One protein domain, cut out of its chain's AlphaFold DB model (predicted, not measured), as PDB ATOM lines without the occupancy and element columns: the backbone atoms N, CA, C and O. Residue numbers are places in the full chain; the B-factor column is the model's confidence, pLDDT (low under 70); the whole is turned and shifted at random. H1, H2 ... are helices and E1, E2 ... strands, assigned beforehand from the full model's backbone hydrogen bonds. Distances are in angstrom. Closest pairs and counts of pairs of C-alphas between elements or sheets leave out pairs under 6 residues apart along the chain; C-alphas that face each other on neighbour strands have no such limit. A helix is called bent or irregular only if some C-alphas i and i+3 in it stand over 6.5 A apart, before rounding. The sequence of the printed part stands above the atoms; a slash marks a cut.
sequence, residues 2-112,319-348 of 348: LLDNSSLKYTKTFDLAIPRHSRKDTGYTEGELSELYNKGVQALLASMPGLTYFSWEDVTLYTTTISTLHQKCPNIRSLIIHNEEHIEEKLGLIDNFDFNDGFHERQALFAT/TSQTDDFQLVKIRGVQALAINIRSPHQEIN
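AT A GLANCE: This is residues 2 to 112 and 319 to 348 of the 348 residues of an uncharacterized protein of Venustampulla echinocandica (UniProt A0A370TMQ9). A twisted wall of five strands has the long helix H2 over one of its faces, with H3 side by side with H2; no named helix lies on the other face. The length of the whole comes from its two ends: H4, H5 and the loop of residues 91 to 103 lie at one, the tail of residues 342 to 348 at the other. The 141 printed residues hold five named helices and five named strands in the order H1 E1 H2 E2 H3 E3 H4 H5 E4 E5, and the mixed sheet runs E3 E2 E1 E5 E4. The class is mixed, helices and strands, with 70 residues, under half of those printed, in named elements. The whole is compact, with a radius of gyration of the C-alphas of 15.6 A, yet elongated, spanning 53 by 30 by 29 A.

IN THESE COORDINATES: Find C-alpha 6 at (144.041, 115.774, 140.676), where the short helix H1 begins; it runs to residue 10 and is neither bent nor irregular, but only just, as C-alphas 6 and 9 are 6.5 A apart. Strand E1 follows at residues 13 to 17, 13.0 A long. Next look at C-alpha 30 at (154.778, 139.349, 158.074), from which helix H2 runs to residue 45, 22.3 A away. Strand E2 is residues 53 to 57, 13.5 A long; helix H3 is residues 63 to 72, 14.1 A; strand E3 is residues 78 to 82, 13.1 A. Helix H4 takes residues 87 to 90, and helix H5 residues 104 to 109; H5 is irregular, with C-alphas 105 and 108 at 7.7 A. Beyond the cut you find strand E4 at residues 326 to 330, 12.2 A, and strand E5 at residues 333 to 341, 22.0 A, ending at C-alpha 341 at (154.087, 112.453, 149.806).

HOW THE PARTS SIT: Begin with the sheet, whose edge strands are E3 and E4. E3 and E2 are parallel at 2 degrees, with N 80 and O 54 at 2.9 A, within hydrogen-bond range. E2 and E1 are parallel at 2 degrees, with N 57 and O 16 at 2.8 A. E1 and E5 are antiparallel at 152 degrees, with N 339 and O 15 at 3.3 A. E5 and E4 form a hairpin, antiparallel at 126 degrees, with N 328 and O 336 at 2.9 A. E1, H2, E2 and E2, H3, E3 are strand-helix-strand units, two parallel neighbour strands with a helix between, each with a right-handed crossover. H2 on one face of the sheet gives two layers, one of helix and one of strands; its height over the sheet is 8.2 A, and it runs slantwise to the strands, at 34 degrees to E5 on the local plane. H2 touches H3 with residues 38 to 45 alone, at a shallow tilt of 9 degrees, the same way; their closest C-alphas are those of Gln 42 and Thr 65, 5.7 A apart. H3 is not on the sheet. H5 is close to but not clearly touching H3, where the closest C-alphas, of Thr 63 and Leu 109, are 5.7 A apart. H4 is close to but not clearly touching H5, with the C-alphas of Lys 90 and His 104 closest at 7.4 A. H1 is close to but not clearly touching H2, the closest C-alphas being those of Leu 8 and Leu 44, 7.9 A apart. Every O i to N i+4 pair is within hydrogen-bond range in H2 and H3, but 0 of 1 in H1 and 0 of 2 in H5, where O i to N i+3 gives 1 of 2 and 1 of 3; H4 is too short for an i+4 pair.

THE WHOLE: The two C-alphas farthest apart are those of Asp 95 and Asn 348, at 54.0 A. Residues 113 to 318 are not printed, and C-alphas 112 and 319 stand 24.9 A apart across that cut. Of the links printed whole, E1 to H2 with 12 residues and H4 to H5 with 13 are long. Look at the B-factor column: the mean pLDDT of the printed part is 79.6, and residues 21 to 23, 95 to 96 and 319 to 348 are under 70, E4 and E5 among them.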
ATOM      1  N   LEU A   2     149.235 124.031 141.292       84.44
ATOM      2  CA  LEU A   2     149.099 123.003 142.347       84.44
ATOM      3  C   LEU A   2     147.640 122.645 142.665       84.44
ATOM      4  O   LEU A   2     147.315 121.467 142.694       84.44
ATOM      5  N   LEU A   3     146.767 123.638 142.880       88.81
ATOM      6  CA  LEU A   3     145.359 123.409 143.258       88.81
ATOM      7  C   LEU A   3     144.569 122.593 142.218       88.81
ATOM      8  O   LEU A   3     143.605 121.918 142.560       88.81
ATOM      9  N   ASP A   4     145.005 122.629 140.959       90.19
ATOM     10  CA  ASP A   4     144.391 121.917 139.835       90.19
ATOM     11  C   ASP A   4     144.910 120.469 139.704       90.19
ATOM     12  O   ASP A   4     144.462 119.713 138.838       90.19
ATOM     13  N   ASN A   5     145.876 120.062 140.537       92.06
ATOM     14  CA  ASN A   5     146.471 118.737 140.467       92.06
ATOM     15  C   ASN A   5     145.556 117.680 141.109       92.06
ATOM     16  O   ASN A   5     145.479 117.528 142.329       92.06
ATOM     17  N   SER A   6     144.921 116.873 140.259       93.19
ATOM     18  CA  SER A   6     144.041 115.774 140.676       93.19
ATOM     19  C   SER A   6     144.696 114.694 141.555       93.19
ATOM     20  O   SER A   6     143.968 113.891 142.144       93.19
ATOM     21  N   SER A   7     146.032 114.657 141.679       94.62
ATOM     22  CA  SER A   7     146.729 113.727 142.578       94.62
ATOM     23  C   SER A   7     146.627 114.109 144.058       94.62
ATOM     24  O   SER A   7     146.805 113.232 144.900       94.62
ATOM     25  N   LEU A   8     146.304 115.370 144.394       93.19
ATOM     26  CA  LEU A   8     146.229 115.849 145.787       93.19
ATOM     27  C   LEU A   8     145.227 115.060 146.646       93.19
ATOM     28  O   LEU A   8     145.431 114.888 147.845       93.19
ATOM     29  N   LYS A   9     144.192 114.477 146.031       95.44
ATOM     30  CA  LYS A   9     143.210 113.636 146.737       95.44
ATOM     31  C   LYS A   9     143.803 112.352 147.339       95.44
ATOM     32  O   LYS A   9     143.156 111.727 148.176       95.44
ATOM     33  N   TYR A  10     144.999 111.953 146.897       94.94
ATOM     34  CA  TYR A  10     145.740 110.796 147.405       94.94
ATOM     35  C   TYR A  10     146.831 111.171 148.421       94.94
ATOM     36  O   TYR A  10     147.439 110.269 148.997       94.94
ATOM     37  N   THR A  11     147.082 112.465 148.653       96.00
ATOM     38  CA  THR A  11     148.061 112.943 149.637       96.00
ATOM     39  C   THR A  11     147.723 112.415 151.031       96.00
ATOM     40  O   THR A  11     146.581 112.514 151.483       96.00
ATOM     41  N   LYS A  12     148.731 111.852 151.707       96.56
ATOM     42  CA  LYS A  12     148.632 111.330 153.084       96.56
ATOM     43  C   LYS A  12     149.332 112.199 154.115       96.56
ATOM     44  O   LYS A  12     148.841 112.310 155.239       96.56
ATOM     45  N   THR A  13     150.394 112.861 153.683       95.94
ATOM     46  CA  THR A  13     151.271 113.690 154.501       95.94
ATOM     47  C   THR A  13     151.331 115.075 153.885       95.94
ATOM     48  O   THR A  13     151.598 115.205 152.686       95.94
ATOM     49  N   PHE A  14     151.070 116.091 154.700       96.12
ATOM     50  CA  PHE A  14     151.276 117.490 154.360       96.12
ATOM     51  C   PHE A  14     152.143 118.101 155.451       96.12
ATOM     52  O   PHE A  14     151.742 118.146 156.612       96.12
ATOM     53  N   ASP A  15     153.337 118.515 155.061       94.81
ATOM     54  CA  ASP A  15     154.333 119.088 155.951       94.81
ATOM     55  C   ASP A  15     154.702 120.484 155.439       94.81
ATOM     56  O   ASP A  15     155.026 120.656 154.253       94.81
ATOM     57  N   LEU A  16     154.571 121.470 156.325       93.06
ATOM     58  CA  LEU A  16     154.833 122.873 156.066       93.06
ATOM     59  C   LEU A  16     155.786 123.432 157.122       93.06
ATOM     60  O   LEU A  16     155.357 123.802 158.212       93.06
ATOM     61  N   ALA A  17     157.038 123.632 156.723       89.62
ATOM     62  CA  ALA A  17     158.002 124.449 157.447       89.62
ATOM     63  C   ALA A  17     158.401 125.652 156.580       89.62
ATOM     64  O   ALA A  17     158.752 125.494 155.405       89.62
ATOM     65  N   ILE A  18     158.356 126.867 157.140       84.06
ATOM     66  CA  ILE A  18     158.817 128.087 156.455       84.06
ATOM     67  C   ILE A  18     159.935 128.733 157.281       84.06
ATOM     68  O   ILE A  18     159.655 129.558 158.152       84.06
ATOM     69  N   PRO A  19     161.214 128.414 156.998       78.12
ATOM     70  CA  PRO A  19     162.335 128.929 157.777       78.12
ATOM     71  C   PRO A  19     162.346 130.459 157.791       78.12
ATOM     72  O   PRO A  19     162.266 131.075 156.723       78.12
ATOM     73  N   ARG A  20     162.527 131.088 158.962       73.44
ATOM     74  CA  ARG A  20     162.604 132.562 159.104       73.44
ATOM     75  C   ARG A  20     163.553 133.205 158.078       73.44
ATOM     76  O   ARG A  20     163.183 134.167 157.413       73.44
ATOM     77  N   HIS A  21     164.726 132.611 157.845       67.00
ATOM     78  CA  HIS A  21     165.727 133.101 156.877       67.00
ATOM     79  C   HIS A  21     165.288 133.061 155.396       67.00
ATOM     80  O   HIS A  21     165.961 133.638 154.543       67.00
ATOM     81  N   SER A  22     164.186 132.381 155.063       62.56
ATOM     82  CA  SER A  22     163.629 132.343 153.700       62.56
ATOM     83  C   SER A  22     162.742 133.553 153.368       62.56
ATOM     84  O   SER A  22     162.456 133.795 152.190       62.56
ATOM     85  N   ARG A  23     162.349 134.344 154.382       66.94
ATOM     86  CA  ARG A  23     161.571 135.587 154.256       66.94
ATOM     87  C   ARG A  23     162.449 136.699 153.650       66.94
ATOM     88  O   ARG A  23     162.951 137.577 154.341       66.94
ATOM     89  N   LYS A  24     162.677 136.636 152.332       70.62
ATOM     90  CA  LYS A  24     163.258 137.748 151.552       70.62
ATOM     91  C   LYS A  24     162.355 138.980 151.649       70.62
ATOM     92  O   LYS A  24     161.160 138.837 151.889       70.62
ATOM     93  N   ASP A  25     162.895 140.161 151.353       77.12
ATOM     94  CA  ASP A  25     162.058 141.334 151.092       77.12
ATOM     95  C   ASP A  25     161.114 141.026 149.914       77.12
ATOM     96  O   ASP A  25     161.544 140.809 148.776       77.12
ATOM     97  N   THR A  26     159.826 140.904 150.230       81.62
ATOM     98  CA  THR A  26     158.756 140.588 149.277       81.62
ATOM     99  C   THR A  26     157.840 141.781 149.015       81.62
ATOM    100  O   THR A  26     156.926 141.660 148.200       81.62
ATOM    101  N   GLY A  27     158.050 142.909 149.705       87.69
ATOM    102  CA  GLY A  27     157.094 144.016 149.770       87.69
ATOM    103  C   GLY A  27     155.813 143.731 150.573       87.69
ATOM    104  O   GLY A  27     154.932 144.584 150.582       87.69
ATOM    105  N   TYR A  28     155.698 142.568 151.227       86.81
ATOM    106  CA  TYR A  28     154.614 142.232 152.159       86.81
ATOM    107  C   TYR A  28     155.096 142.299 153.610       86.81
ATOM    108  O   TYR A  28     156.231 141.923 153.909       86.81
ATOM    109  N   THR A  29     154.199 142.695 154.512       89.69
ATOM    110  CA  THR A  29     154.371 142.535 155.965       89.69
ATOM    111  C   THR A  29     154.333 141.056 156.377       89.69
ATOM    112  O   THR A  29     153.854 140.191 155.633       89.69
ATOM    113  N   GLU A  30     154.812 140.731 157.581       87.69
ATOM    114  CA  GLU A  30     154.778 139.349 158.074       87.69
ATOM    115  C   GLU A  30     153.344 138.822 158.246       87.69
ATOM    116  O   GLU A  30     153.060 137.673 157.893       87.69
ATOM    117  N   GLY A  31     152.423 139.669 158.720       89.75
ATOM    118  CA  GLY A  31     151.006 139.342 158.855       89.75
ATOM    119  C   GLY A  31     150.333 139.038 157.513       89.75
ATOM    120  O   GLY A  31     149.569 138.076 157.413       89.75
ATOM    121  N   GLU A  32     150.659 139.789 156.456       91.06
ATOM    122  CA  GLU A  32     150.181 139.512 155.094       91.06
ATOM    123  C   GLU A  32     150.757 138.209 154.526       91.06
ATOM    124  O   GLU A  32     150.017 137.420 153.931       91.06
ATOM    125  N   LEU A  33     152.051 137.936 154.735       90.81
ATOM    126  CA  LEU A  33     152.664 136.663 154.339       90.81
ATOM    127  C   LEU A  33     152.001 135.484 155.064       90.81
ATOM    128  O   LEU A  33     151.595 134.517 154.418       90.81
ATOM    129  N   SER A  34     151.816 135.590 156.382       91.69
ATOM    130  CA  SER A  34     151.112 134.591 157.192       91.69
ATOM    131  C   SER A  34     149.687 134.348 156.688       91.69
ATOM    132  O   SER A  34     149.254 133.199 156.565       91.69
ATOM    133  N   GLU A  35     148.951 135.404 156.345       93.25
ATOM    134  CA  GLU A  35     147.607 135.295 155.781       93.25
ATOM    135  C   GLU A  35     147.610 134.597 154.410       93.25
ATOM    136  O   GLU A  35     146.753 133.747 154.145       93.25
ATOM    137  N   LEU A  36     148.583 134.906 153.546       93.25
ATOM    138  CA  LEU A  36     148.759 134.244 152.251       93.25
ATOM    139  C   LEU A  36     149.085 132.752 152.405       93.25
ATOM    140  O   LEU A  36     148.525 131.941 151.659       93.25
ATOM    141  N   TYR A  37     149.927 132.375 153.372       93.56
ATOM    142  CA  TYR A  37     150.235 130.973 153.677       93.56
ATOM    143  C   TYR A  37     149.000 130.229 154.198       93.56
ATOM    144  O   TYR A  37     148.619 129.208 153.623       93.56
ATOM    145  N   ASN A  38     148.305 130.783 155.198       95.81
ATOM    146  CA  ASN A  38     147.078 130.201 155.750       95.81
ATOM    147  C   ASN A  38     145.994 130.027 154.666       95.81
ATOM    148  O   ASN A  38     145.459 128.931 154.502       95.81
ATOM    149  N   LYS A  39     145.726 131.052 153.843       95.62
ATOM    150  CA  LYS A  39     144.777 130.958 152.712       95.62
ATOM    151  C   LYS A  39     145.212 129.941 151.651       95.62
ATOM    152  O   LYS A  39     144.368 129.243 151.089       95.62
ATOM    153  N   GLY A  40     146.512 129.852 151.360       95.12
ATOM    154  CA  GLY A  40     147.066 128.874 150.423       95.12
ATOM    155  C   GLY A  40     146.875 127.434 150.900       95.12
ATOM    156  O   GLY A  40     146.430 126.584 150.128       95.12
ATOM    157  N   VAL A  41     147.141 127.179 152.181       96.12
ATOM    158  CA  VAL A  41     146.986 125.860 152.811       96.12
ATOM    159  C   VAL A  41     145.513 125.481 152.939       96.12
ATOM    160  O   VAL A  41     145.152 124.377 152.548       96.12
ATOM    161  N   GLN A  42     144.625 126.392 153.352       96.94
ATOM    162  CA  GLN A  42     143.173 126.147 153.372       96.94
ATOM    163  C   GLN A  42     142.635 125.683 152.004       96.94
ATOM    164  O   GLN A  42     141.826 124.756 151.932       96.94
ATOM    165  N   ALA A  43     143.121 126.282 150.911       96.31
ATOM    166  CA  ALA A  43     142.763 125.872 149.554       96.31
ATOM    167  C   ALA A  43     143.332 124.491 149.171       96.31
ATOM    168  O   ALA A  43     142.651 123.730 148.486       96.31
ATOM    169  N   LEU A  44     144.545 124.145 149.623       96.38
ATOM    170  CA  LEU A  44     145.153 122.825 149.408       96.38
ATOM    171  C   LEU A  44     144.438 121.719 150.202       96.38
ATOM    172  O   LEU A  44     144.146 120.665 149.640       96.38
ATOM    173  N   LEU A  45     144.092 121.970 151.468       97.12
ATOM    174  CA  LEU A  45     143.390 121.023 152.346       97.12
ATOM    175  C   LEU A  45     142.032 120.594 151.771       97.12
ATOM    176  O   LEU A  45     141.669 119.421 151.832       97.12
ATOM    177  N   ALA A  46     141.312 121.512 151.118       96.31
ATOM    178  CA  ALA A  46     140.073 121.196 150.403       96.31
ATOM    179  C   ALA A  46     140.251 120.168 149.263       96.31
ATOM    180  O   ALA A  46     139.284 119.507 148.882       96.31
ATOM    181  N   SER A  47     141.473 120.008 148.747       96.81
ATOM    182  CA  SER A  47     141.849 119.036 147.714       96.81
ATOM    183  C   SER A  47     142.493 117.757 148.270       96.81
ATOM    184  O   SER A  47     142.778 116.854 147.485       96.81
ATOM    185  N   MET A  48     142.700 117.649 149.591       97.62
ATOM    186  CA  MET A  48     143.400 116.542 150.268       97.62
ATOM    187  C   MET A  48     142.512 115.782 151.289       97.62
ATOM    188  O   MET A  48     142.925 115.572 152.429       97.62
ATOM    189  N   PRO A  49     141.302 115.297 150.938       97.38
ATOM    190  CA  PRO A  49     140.422 114.606 151.895       97.38
ATOM    191  C   PRO A  49     140.986 113.277 152.434       97.38
ATOM    192  O   PRO A  49     140.488 112.734 153.422       97.38
ATOM    193  N   GLY A  50     142.016 112.735 151.777       95.81
ATOM    194  CA  GLY A  50     142.729 111.533 152.202       95.81
ATOM    195  C   GLY A  50     143.811 111.758 153.262       95.81
ATOM    196  O   GLY A  50     144.397 110.757 153.680       95.81
ATOM    197  N   LEU A  51     144.074 113.007 153.665       98.19
ATOM    198  CA  LEU A  51     145.173 113.398 154.552       98.19
ATOM    199  C   LEU A  51     145.054 112.756 155.946       98.19
ATOM    200  O   LEU A  51     143.975 112.732 156.540       98.19
ATOM    201  N   THR A  52     146.176 112.240 156.450       98.25
ATOM    202  CA  THR A  52     146.286 111.546 157.746       98.25
ATOM    203  C   THR A  52     147.367 112.135 158.655       98.25
ATOM    204  O   THR A  52     147.298 111.942 159.865       98.25
ATOM    205  N   TYR A  53     148.334 112.865 158.101       98.06
ATOM    206  CA  TYR A  53     149.393 113.565 158.831       98.06
ATOM    207  C   TYR A  53     149.430 115.028 158.389       98.06
ATOM    208  O   TYR A  53     149.451 115.304 157.184       98.06
ATOM    209  N   PHE A  54     149.472 115.946 159.351       98.00
ATOM    210  CA  PHE A  54     149.646 117.377 159.124       98.00
ATOM    211  C   PHE A  54     150.694 117.934 160.096       98.00
ATOM    212  O   PHE A  54     150.493 117.834 161.307       98.00
ATOM    213  N   SER A  55     151.766 118.527 159.560       97.38
ATOM    214  CA  SER A  55     152.718 119.348 160.324       97.38
ATOM    215  C   SER A  55     152.671 120.805 159.869       97.38
ATOM    216  O   SER A  55     152.459 121.095 158.684       97.38
ATOM    217  N   TRP A  56     152.855 121.714 160.820       96.00
ATOM    218  CA  TRP A  56     152.927 123.152 160.611       96.00
ATOM    219  C   TRP A  56     153.977 123.760 161.544       96.00
ATOM    220  O   TRP A  56     153.811 123.716 162.764       96.00
ATOM    221  N   GLU A  57     155.022 124.362 160.977       94.25
ATOM    222  CA  GLU A  57     156.214 124.795 161.713       94.25
ATOM    223  C   GLU A  57     156.655 126.227 161.348       94.25
ATOM    224  O   GLU A  57     156.624 126.629 160.181       94.25
ATOM    225  N   ASP A  58     157.092 126.991 162.359       89.31
ATOM    226  CA  ASP A  58     157.708 128.330 162.263       89.31
ATOM    227  C   ASP A  58     156.849 129.437 161.605       89.31
ATOM    228  O   ASP A  58     157.359 130.445 161.093       89.31
ATOM    229  N   VAL A  59     155.522 129.286 161.633       91.38
ATOM    230  CA  VAL A  59     154.559 130.267 161.098       91.38
ATOM    231  C   VAL A  59     153.347 130.388 162.020       91.38
ATOM    232  O   VAL A  59     152.885 129.403 162.588       91.38
ATOM    233  N   THR A  60     152.750 131.574 162.110       93.56
ATOM    234  CA  THR A  60     151.468 131.784 162.794       93.56
ATOM    235  C   THR A  60     150.327 130.978 162.144       93.56
ATOM    236  O   THR A  60     149.877 131.278 161.034       93.56
ATOM    237  N   LEU A  61     149.824 129.959 162.846       95.25
ATOM    238  CA  LEU A  61     148.705 129.118 162.404       95.25
ATOM    239  C   LEU A  61     147.357 129.713 162.825       95.25
ATOM    240  O   LEU A  61     147.096 129.893 164.014       95.25
ATOM    241  N   TYR A  62     146.474 129.980 161.857       96.50
ATOM    242  CA  TYR A  62     145.159 130.561 162.133       96.50
ATOM    243  C   TYR A  62     144.113 129.506 162.529       96.50
ATOM    244  O   TYR A  62     144.030 128.425 161.939       96.50
ATOM    245  N   THR A  63     143.208 129.867 163.441       95.81
ATOM    246  CA  THR A  63     142.058 129.056 163.884       95.81
ATOM    247  C   THR A  63     141.158 128.643 162.711       95.81
ATOM    248  O   THR A  63     140.586 127.552 162.704       95.81
ATOM    249  N   THR A  64     141.062 129.477 161.668       96.81
ATOM    250  CA  THR A  64     140.342 129.158 160.419       96.81
ATOM    251  C   THR A  64     141.026 128.058 159.599       96.81
ATOM    252  O   THR A  64     140.337 127.252 158.969       96.81
ATOM    253  N   THR A  65     142.357 127.955 159.648       97.56
ATOM    254  CA  THR A  65     143.129 126.874 159.014       97.56
ATOM    255  C   THR A  65     142.944 125.565 159.769       97.56
ATOM    256  O   THR A  65     142.605 124.566 159.141       97.56
ATOM    257  N   ILE A  66     143.028 125.586 161.105       97.38
ATOM    258  CA  ILE A  66     142.688 124.443 161.977       97.38
ATOM    259  C   ILE A  66     141.256 123.946 161.722       97.38
ATOM    260  O   ILE A  66     141.027 122.755 161.503       97.38
ATOM    261  N   SER A  67     140.291 124.867 161.653       97.38
ATOM    262  CA  SER A  67     138.890 124.539 161.369       97.38
ATOM    263  C   SER A  67     138.719 123.908 159.982       97.38
ATOM    264  O   SER A  67     137.956 122.958 159.814       97.38
ATOM    265  N   THR A  68     139.453 124.407 158.982       98.12
ATOM    266  CA  THR A  68     139.455 123.854 157.618       98.12
ATOM    267  C   THR A  68     140.100 122.468 157.573       98.12
ATOM    268  O   THR A  68     139.556 121.584 156.915       98.12
ATOM    269  N   LEU A  69     141.205 122.253 158.295       98.31
ATOM    270  CA  LEU A  69     141.870 120.956 158.427       98.31
ATOM    271  C   LEU A  69     140.901 119.907 158.982       98.31
ATOM    272  O   LEU A  69     140.665 118.898 158.326       98.31
ATOM    273  N   HIS A  70     140.260 120.185 160.119       97.94
ATOM    274  CA  HIS A  70     139.255 119.292 160.699       97.94
ATOM    275  C   HIS A  70     138.086 119.008 159.730       97.94
ATOM    276  O   HIS A  70     137.726 117.853 159.507       97.94
ATOM    277  N   GLN A  71     137.518 120.041 159.094       98.12
ATOM    278  CA  GLN A  71     136.357 119.886 158.205       98.12
ATOM    279  C   GLN A  71     136.655 119.174 156.877       98.12
ATOM    280  O   GLN A  71     135.755 118.558 156.302       98.12
ATOM    281  N   LYS A  72     137.866 119.321 156.324       98.25
ATOM    282  CA  LYS A  72     138.236 118.773 155.005       98.25
ATOM    283  C   LYS A  72     139.034 117.478 155.098       98.25
ATOM    284  O   LYS A  72     138.931 116.657 154.190       98.25
ATOM    285  N   CYS A  73     139.748 117.267 156.198       98.00
ATOM    286  CA  CYS A  73     140.599 116.110 156.445       98.00
ATOM    287  C   CYS A  73     140.159 115.391 157.741       98.00
ATOM    288  O   CYS A  73     140.916 115.337 158.707       98.00
ATOM    289  N   PRO A  74     138.954 114.788 157.795       97.31
ATOM    290  CA  PRO A  74     138.421 114.166 159.017       97.31
ATOM    291  C   PRO A  74     139.173 112.895 159.465       97.31
ATOM    292  O   PRO A  74     138.805 112.283 160.463       97.31
ATOM    293  N   ASN A  75     140.200 112.467 158.721       97.69
ATOM    294  CA  ASN A  75     140.985 111.257 158.975       97.69
ATOM    295  C   ASN A  75     142.383 111.545 159.558       97.69
ATOM    296  O   ASN A  75     143.221 110.641 159.558       97.69
ATOM    297  N   ILE A  76     142.655 112.769 160.026       98.38
ATOM    298  CA  ILE A  76     143.931 113.118 160.670       98.38
ATOM    299  C   ILE A  76     144.212 112.193 161.865       98.38
ATOM    300  O   ILE A  76     143.331 111.894 162.670       98.38
ATOM    301  N   ARG A  77     145.457 111.713 161.937       98.50
ATOM    302  CA  ARG A  77     146.005 110.820 162.969       98.50
ATOM    303  C   ARG A  77     147.251 111.398 163.630       98.50
ATOM    304  O   ARG A  77     147.412 111.183 164.826       98.50
ATOM    305  N   SER A  78     148.069 112.131 162.879       98.50
ATOM    306  CA  SER A  78     149.182 112.926 163.405       98.50
ATOM    307  C   SER A  78     148.887 114.405 163.192       98.50
ATOM    308  O   SER A  78     148.645 114.823 162.054       98.50
ATOM    309  N   LEU A  79     148.897 115.174 164.279       98.44
ATOM    310  CA  LEU A  79     148.790 116.629 164.266       98.44
ATOM    311  C   LEU A  79     150.016 117.220 164.964       98.44
ATOM    312  O   LEU A  79     150.199 117.016 166.162       98.44
ATOM    313  N   ILE A  80     150.828 117.947 164.206       98.06
ATOM    314  CA  ILE A  80     152.066 118.566 164.674       98.06
ATOM    315  C   ILE A  80     151.973 120.075 164.423       98.06
ATOM    316  O   ILE A  80     151.664 120.516 163.315       98.06
ATOM    317  N   ILE A  81     152.158 120.868 165.478       97.12
ATOM    318  CA  ILE A  81     152.057 122.330 165.463       97.12
ATOM    319  C   ILE A  81     153.234 122.898 166.257       97.12
ATOM    320  O   ILE A  81     153.241 122.858 167.489       97.12
ATOM    321  N   HIS A  82     154.215 123.466 165.564       95.62
ATOM    322  CA  HIS A  82     155.324 124.198 166.170       95.62
ATOM    323  C   HIS A  82     155.090 125.688 165.938       95.62
ATOM    324  O   HIS A  82     155.292 126.211 164.840       95.62
ATOM    325  N   ASN A  83     154.587 126.365 166.971       94.00
ATOM    326  CA  ASN A  83     154.335 127.798 166.904       94.00
ATOM    327  C   ASN A  83     155.662 128.572 166.913       94.00
ATOM    328  O   ASN A  83     156.644 128.143 167.515       94.00
ATOM    329  N   GLU A  84     155.680 129.716 166.230       91.00
ATOM    330  CA  GLU A  84     156.866 130.568 166.118       91.00
ATOM    331  C   GLU A  84     157.323 131.079 167.501       91.00
ATOM    332  O   GLU A  84     156.488 131.459 168.317       91.00
ATOM    333  N   GLU A  85     158.640 131.126 167.761       85.00
ATOM    334  CA  GLU A  85     159.185 131.454 169.098       85.00
ATOM    335  C   GLU A  85     158.690 132.798 169.669       85.00
ATOM    336  O   GLU A  85     158.577 132.902 170.882       85.00
ATOM    337  N   HIS A  86     158.378 133.779 168.806       87.44
ATOM    338  CA  HIS A  86     157.953 135.145 169.168       87.44
ATOM    339  C   HIS A  86     156.463 135.392 168.880       87.44
ATOM    340  O   HIS A  86     156.072 136.336 168.186       87.44
ATOM    341  N   ILE A  87     155.611 134.449 169.282       89.38
ATOM    342  CA  ILE A  87     154.181 134.491 168.964       89.38
ATOM    343  C   ILE A  87     153.401 135.476 169.845       89.38
ATOM    344  O   ILE A  87     152.383 136.003 169.391       89.38
ATOM    345  N   GLU A  88     153.858 135.780 171.066       87.69
ATOM    346  CA  GLU A  88     153.165 136.750 171.922       87.69
ATOM    347  C   GLU A  88     153.590 138.195 171.658       87.69
ATOM    348  O   GLU A  88     152.762 139.094 171.844       87.69
ATOM    349  N   GLU A  89     154.792 138.412 171.104       87.31
ATOM    350  CA  GLU A  89     155.106 139.648 170.376       87.31
ATOM    351  C   GLU A  89     154.027 139.909 169.325       87.31
ATOM    352  O   GLU A  89     153.349 140.923 169.391       87.31
ATOM    353  N   LYS A  90     153.744 138.951 168.436       86.56
ATOM    354  CA  LYS A  90     152.741 139.109 167.357       86.56
ATOM    355  C   LYS A  90     151.304 139.262 167.862       86.56
ATOM    356  O   LYS A  90     150.441 139.750 167.133       86.56
ATOM    357  N   LEU A  91     151.023 138.862 169.103       82.44
ATOM    358  CA  LEU A  91     149.746 139.138 169.763       82.44
ATOM    359  C   LEU A  91     149.688 140.512 170.443       82.44
ATOM    360  O   LEU A  91     148.611 140.880 170.909       82.44
ATOM    361  N   GLY A  92     150.787 141.260 170.538       79.38
ATOM    362  CA  GLY A  92     150.847 142.513 171.291       79.38
ATOM    363  C   GLY A  92     150.595 142.324 172.788       79.38
ATOM    364  O   GLY A  92     149.989 143.187 173.421       79.38
ATOM    365  N   LEU A  93     151.002 141.174 173.341       80.75
ATOM    366  CA  LEU A  93     150.880 140.872 174.771       80.75
ATOM    367  C   LEU A  93     152.123 141.279 175.578       80.75
ATOM    368  O   LEU A  93     152.074 141.243 176.807       80.75
ATOM    369  N   ILE A  94     153.209 141.676 174.907       81.19
ATOM    370  CA  ILE A  94     154.428 142.210 175.526       81.19
ATOM    371  C   ILE A  94     154.784 143.585 174.938       81.19
ATOM    372  O   ILE A  94     154.401 143.907 173.813       81.19
ATOM    373  N   ASP A  95     155.512 144.403 175.704       67.44
ATOM    374  CA  ASP A  95     155.648 145.858 175.485       67.44
ATOM    375  C   ASP A  95     156.349 146.287 174.173       67.44
ATOM    376  O   ASP A  95     156.307 147.464 173.811       67.44
ATOM    377  N   ASN A  96     156.963 145.359 173.433       68.19
ATOM    378  CA  ASN A  96     157.720 145.623 172.199       68.19
ATOM    379  C   ASN A  96     156.885 145.468 170.907       68.19
ATOM    380  O   ASN A  96     157.427 145.118 169.861       68.19
ATOM    381  N   PHE A  97     155.570 145.696 170.954       70.56
ATOM    382  CA  PHE A  97     154.692 145.437 169.807       70.56
ATOM    383  C   PHE A  97     154.952 146.358 168.600       70.56
ATOM    384  O   PHE A  97     154.704 147.566 168.662       70.56
ATOM    385  N   ASP A  98     155.374 145.784 167.466       75.44
ATOM    386  CA  ASP A  98     155.456 146.505 166.193       75.44
ATOM    387  C   ASP A  98     154.106 146.495 165.465       75.44
ATOM    388  O   ASP A  98     153.788 145.589 164.702       75.44
ATOM    389  N   PHE A  99     153.333 147.570 165.626       75.12
ATOM    390  CA  PHE A  99     152.065 147.776 164.916       75.12
ATOM    391  C   PHE A  99     152.175 147.737 163.373       75.12
ATOM    392  O   PHE A  99     151.145 147.678 162.701       75.12
ATOM    393  N   ASN A 100     153.385 147.791 162.800       79.50
ATOM    394  CA  ASN A 100     153.627 147.720 161.356       79.50
ATOM    395  C   ASN A 100     153.841 146.281 160.840       79.50
ATOM    396  O   ASN A 100     153.925 146.081 159.627       79.50
ATOM    397  N   ASP A 101     153.895 145.277 161.722       79.62
ATOM    398  CA  ASP A 101     154.122 143.866 161.370       79.62
ATOM    399  C   ASP A 101     152.956 143.211 160.596       79.62
ATOM    400  O   ASP A 101     153.106 142.142 159.995       79.62
ATOM    401  N   GLY A 102     151.789 143.866 160.585       81.38
ATOM    402  CA  GLY A 102     150.552 143.408 159.957       81.38
ATOM    403  C   GLY A 102     149.734 142.413 160.793       81.38
ATOM    404  O   GLY A 102     148.644 142.021 160.366       81.38
ATOM    405  N   PHE A 103     150.193 141.996 161.975       85.81
ATOM    406  CA  PHE A 103     149.482 141.057 162.844       85.81
ATOM    407  C   PHE A 103     148.415 141.713 163.724       85.81
ATOM    408  O   PHE A 103     147.456 141.027 164.077       85.81
ATOM    409  N   HIS A 104     148.490 143.022 163.999       85.06
ATOM    410  CA  HIS A 104     147.513 143.730 164.844       85.06
ATOM    411  C   HIS A 104     146.047 143.477 164.434       85.06
ATOM    412  O   HIS A 104     145.227 143.045 165.241       85.06
ATOM    413  N   GLU A 105     145.722 143.648 163.148       85.81
ATOM    414  CA  GLU A 105     144.375 143.407 162.597       85.81
ATOM    415  C   GLU A 105     143.990 141.914 162.538       85.81
ATOM    416  O   GLU A 105     142.834 141.562 162.301       85.81
ATOM    417  N   ARG A 106     144.971 141.022 162.716       86.38
ATOM    418  CA  ARG A 106     144.866 139.568 162.527       86.38
ATOM    419  C   ARG A 106     144.925 138.798 163.848       86.38
ATOM    420  O   ARG A 106     144.660 137.600 163.827       86.38
ATOM    421  N   GLN A 107     145.198 139.459 164.977       87.44
ATOM    422  CA  GLN A 107     145.345 138.882 166.323       87.44
ATOM    423  C   GLN A 107     144.246 137.851 166.651       87.44
ATOM    424  O   GLN A 107     144.529 136.711 167.020       87.44
ATOM    425  N   ALA A 108     142.977 138.205 166.422       89.88
ATOM    426  CA  ALA A 108     141.825 137.340 166.689       89.88
ATOM    427  C   ALA A 108     141.795 136.032 165.864       89.88
ATOM    428  O   ALA A 108     141.072 135.104 166.223       89.88
ATOM    429  N   LEU A 109     142.562 135.940 164.770       90.88
ATOM    430  CA  LEU A 109     142.672 134.737 163.940       90.88
ATOM    431  C   LEU A 109     143.633 133.692 164.513       90.88
ATOM    432  O   LEU A 109     143.614 132.571 164.014       90.88
ATOM    433  N   PHE A 110     144.470 134.037 165.496       89.69
ATOM    434  CA  PHE A 110     145.444 133.112 166.091       89.69
ATOM    435  C   PHE A 110     145.554 133.187 167.619       89.69
ATOM    436  O   PHE A 110     146.099 132.266 168.208       89.69
ATOM    437  N   ALA A 111     144.955 134.181 168.286       88.81
ATOM    438  CA  ALA A 111     144.965 134.310 169.750       88.81
ATOM    439  C   ALA A 111     144.552 133.037 170.518       88.81
ATOM    440  O   ALA A 111     144.969 132.855 171.658       88.81
ATOM    441  N   THR A 112     143.741 132.159 169.911       85.19
ATOM    442  CA  THR A 112     143.423 130.827 170.453       85.19
ATOM    443  C   THR A 112     143.232 129.800 169.336       85.19
ATOM    444  O   THR A 112     142.445 130.031 168.411       85.19
ATOM    445  N   THR A 319     162.715 117.533 164.160       32.97
ATOM    446  CA  THR A 319     162.672 117.014 162.785       32.97
ATOM    447  C   THR A 319     163.884 116.127 162.488       32.97
ATOM    448  O   THR A 319     165.029 116.576 162.380       32.97
ATOM    449  N   SER A 320     163.648 114.822 162.327       27.31
ATOM    450  CA  SER A 320     164.643 113.907 161.759       27.31
ATOM    451  C   SER A 320     164.056 113.134 160.585       27.31
ATOM    452  O   SER A 320     163.027 112.487 160.741       27.31
ATOM    453  N   GLN A 321     164.782 113.165 159.463       31.25
ATOM    454  CA  GLN A 321     164.427 112.659 158.129       31.25
ATOM    455  C   GLN A 321     163.478 113.559 157.323       31.25
ATOM    456  O   GLN A 321     162.261 113.402 157.342       31.25
ATOM    457  N   THR A 322     164.037 114.413 156.459       32.09
ATOM    458  CA  THR A 322     164.261 114.065 155.032       32.09
ATOM    459  C   THR A 322     164.814 115.251 154.236       32.09
ATOM    460  O   THR A 322     164.316 116.362 154.358       32.09
ATOM    461  N   ASP A 323     165.789 115.001 153.360       30.81
ATOM    462  CA  ASP A 323     166.449 116.045 152.552       30.81
ATOM    463  C   ASP A 323     165.719 116.387 151.228       30.81
ATOM    464  O   ASP A 323     166.202 117.192 150.429       30.81
ATOM    465  N   ASP A 324     164.534 115.812 150.986       32.28
ATOM    466  CA  ASP A 324     163.737 116.023 149.768       32.28
ATOM    467  C   ASP A 324     162.742 117.189 149.913       32.28
ATOM    468  O   ASP A 324     161.534 117.001 150.103       32.28
ATOM    469  N   PHE A 325     163.245 118.419 149.780       38.03
ATOM    470  CA  PHE A 325     162.421 119.629 149.722       38.03
ATOM    471  C   PHE A 325     162.180 120.096 148.281       38.03
ATOM    472  O   PHE A 325     163.113 120.457 147.561       38.03
ATOM    473  N   GLN A 326     160.910 120.191 147.867       39.25
ATOM    474  CA  GLN A 326     160.536 120.884 146.630       39.25
ATOM    475  C   GLN A 326     160.058 122.310 146.921       39.25
ATOM    476  O   GLN A 326     159.105 122.531 147.668       39.25
ATOM    477  N   LEU A 327     160.709 123.283 146.277       37.72
ATOM    478  CA  LEU A 327     160.323 124.694 146.320       37.72
ATOM    479  C   LEU A 327     159.039 124.930 145.516       37.72
ATOM    480  O   LEU A 327     159.044 124.922 144.281       37.72
ATOM    481  N   VAL A 328     157.944 125.210 146.215       44.28
ATOM    482  CA  VAL A 328     156.647 125.512 145.604       44.28
ATOM    483  C   VAL A 328     156.445 127.024 145.500       44.28
ATOM    484  O   VAL A 328     156.427 127.747 146.493       44.28
ATOM    485  N   LYS A 329     156.203 127.525 144.285       35.28
ATOM    486  CA  LYS A 329     155.893 128.944 144.059       35.28
ATOM    487  C   LYS A 329     154.389 129.210 144.187       35.28
ATOM    488  O   LYS A 329     153.650 129.099 143.207       35.28
ATOM    489  N   ILE A 330     153.927 129.605 145.376       42.84
ATOM    490  CA  ILE A 330     152.557 130.107 145.571       42.84
ATOM    491  C   ILE A 330     152.527 131.614 145.281       42.84
ATOM    492  O   ILE A 330     153.221 132.399 145.918       42.84
ATOM    493  N   ARG A 331     151.721 132.020 144.288       37.84
ATOM    494  CA  ARG A 331     151.384 133.425 143.948       37.84
ATOM    495  C   ARG A 331     152.552 134.411 143.739       37.84
ATOM    496  O   ARG A 331     152.321 135.608 143.690       37.84
ATOM    497  N   GLY A 332     153.777 133.928 143.536       33.59
ATOM    498  CA  GLY A 332     154.953 134.771 143.282       33.59
ATOM    499  C   GLY A 332     156.050 134.632 144.335       33.59
ATOM    500  O   GLY A 332     157.221 134.773 143.987       33.59
ATOM    501  N   VAL A 333     155.692 134.251 145.565       37.09
ATOM    502  CA  VAL A 333     156.626 134.077 146.684       37.09
ATOM    503  C   VAL A 333     157.446 132.791 146.496       37.09
ATOM    504  O   VAL A 333     156.902 131.728 146.189       37.09
ATOM    505  N   GLN A 334     158.769 132.894 146.656       42.81
ATOM    506  CA  GLN A 334     159.725 131.777 146.647       42.81
ATOM    507  C   GLN A 334     160.290 131.569 148.060       42.81
ATOM    508  O   GLN A 334     161.406 132.001 148.342       42.81
ATOM    509  N   ALA A 335     159.518 130.930 148.939       39.28
ATOM    510  CA  ALA A 335     159.936 130.629 150.316       39.28
ATOM    511  C   ALA A 335     159.403 129.282 150.845       39.28
ATOM    512  O   ALA A 335     159.626 128.938 151.998       39.28
ATOM    513  N   LEU A 336     158.673 128.523 150.020       45.97
ATOM    514  CA  LEU A 336     157.843 127.423 150.496       45.97
ATOM    515  C   LEU A 336     158.489 126.064 150.219       45.97
ATOM    516  O   LEU A 336     158.490 125.600 149.076       45.97
ATOM    517  N   ALA A 337     158.990 125.425 151.270       51.12
ATOM    518  CA  ALA A 337     159.188 123.988 151.285       51.12
ATOM    519  C   ALA A 337     157.832 123.335 151.599       51.12
ATOM    520  O   ALA A 337     157.303 123.517 152.691       51.12
ATOM    521  N   ILE A 338     157.245 122.613 150.638       57.09
ATOM    522  CA  ILE A 338     156.136 121.694 150.936       57.09
ATOM    523  C   ILE A 338     156.624 120.279 150.659       57.09
ATOM    524  O   ILE A 338     156.963 119.968 149.514       57.09
ATOM    525  N   ASN A 339     156.605 119.406 151.668       55.94
ATOM    526  CA  ASN A 339     156.746 117.974 151.429       55.94
ATOM    527  C   ASN A 339     155.344 117.371 151.233       55.94
ATOM    528  O   ASN A 339     154.532 117.326 152.157       55.94
ATOM    529  N   ILE A 340     155.034 116.953 150.001       57.78
ATOM    530  CA  ILE A 340     153.780 116.269 149.657       57.78
ATOM    531  C   ILE A 340     154.132 114.845 149.246       57.78
ATOM    532  O   ILE A 340     154.588 114.624 148.123       57.78
ATOM    533  N   ARG A 341     153.867 113.872 150.123       54.19
ATOM    534  CA  ARG A 341     154.087 112.453 149.806       54.19
ATOM    535  C   ARG A 341     152.818 111.760 149.351       54.19
ATOM    536  O   ARG A 341     151.746 111.883 149.953       54.19
ATOM    537  N   SER A 342     152.982 110.999 148.275       48.53
ATOM    538  CA  SER A 342     152.018 110.025 147.782       48.53
ATOM    539  C   SER A 342     152.535 108.619 148.107       48.53
ATOM    540  O   SER A 342     153.728 108.377 147.915       48.53
ATOM    541  N   PRO A 343     151.680 107.663 148.519       38.91
ATOM    542  CA  PRO A 343     152.101 106.304 148.892       38.91
ATOM    543  C   PRO A 343     152.772 105.491 147.764       38.91
ATOM    544  O   PRO A 343     153.228 104.379 147.994       38.91
ATOM    545  N   HIS A 344     152.854 106.021 146.540       44.88
ATOM    546  CA  HIS A 344     153.587 105.409 145.428       44.88
ATOM    547  C   HIS A 344     155.086 105.765 145.375       44.88
ATOM    548  O   HIS A 344     155.754 105.340 144.438       44.88
ATOM    549  N   GLN A 345     155.617 106.539 146.330       43.81
ATOM    550  CA  GLN A 345     157.044 106.909 146.378       43.81
ATOM    551  C   GLN A 345     157.887 106.083 147.368       43.81
ATOM    552  O   GLN A 345     159.102 106.217 147.360       43.81
ATOM    553  N   GLU A 346     157.284 105.195 148.166       35.66
ATOM    554  CA  GLU A 346     157.990 104.352 149.156       35.66
ATOM    555  C   GLU A 346     158.346 102.947 148.621       35.66
ATOM    556  O   GLU A 346     158.417 101.978 149.373       35.66
ATOM    557  N   ILE A 347     158.549 102.811 147.304       33.12
ATOM    558  CA  ILE A 347     159.009 101.564 146.673       33.12
ATOM    559  C   ILE A 347     160.165 101.865 145.712       33.12
ATOM    560  O   ILE A 347     159.930 102.105 144.526       33.12
ATOM    561  N   ASN A 348     161.393 101.846 146.242       32.50
ATOM    562  CA  ASN A 348     162.648 101.445 145.581       32.50
ATOM    563  C   ASN A 348     163.767 101.320 146.625       32.50
ATOM    564  O   ASN A 348     163.949 102.296 147.382       32.50
TER     565      ASN A 348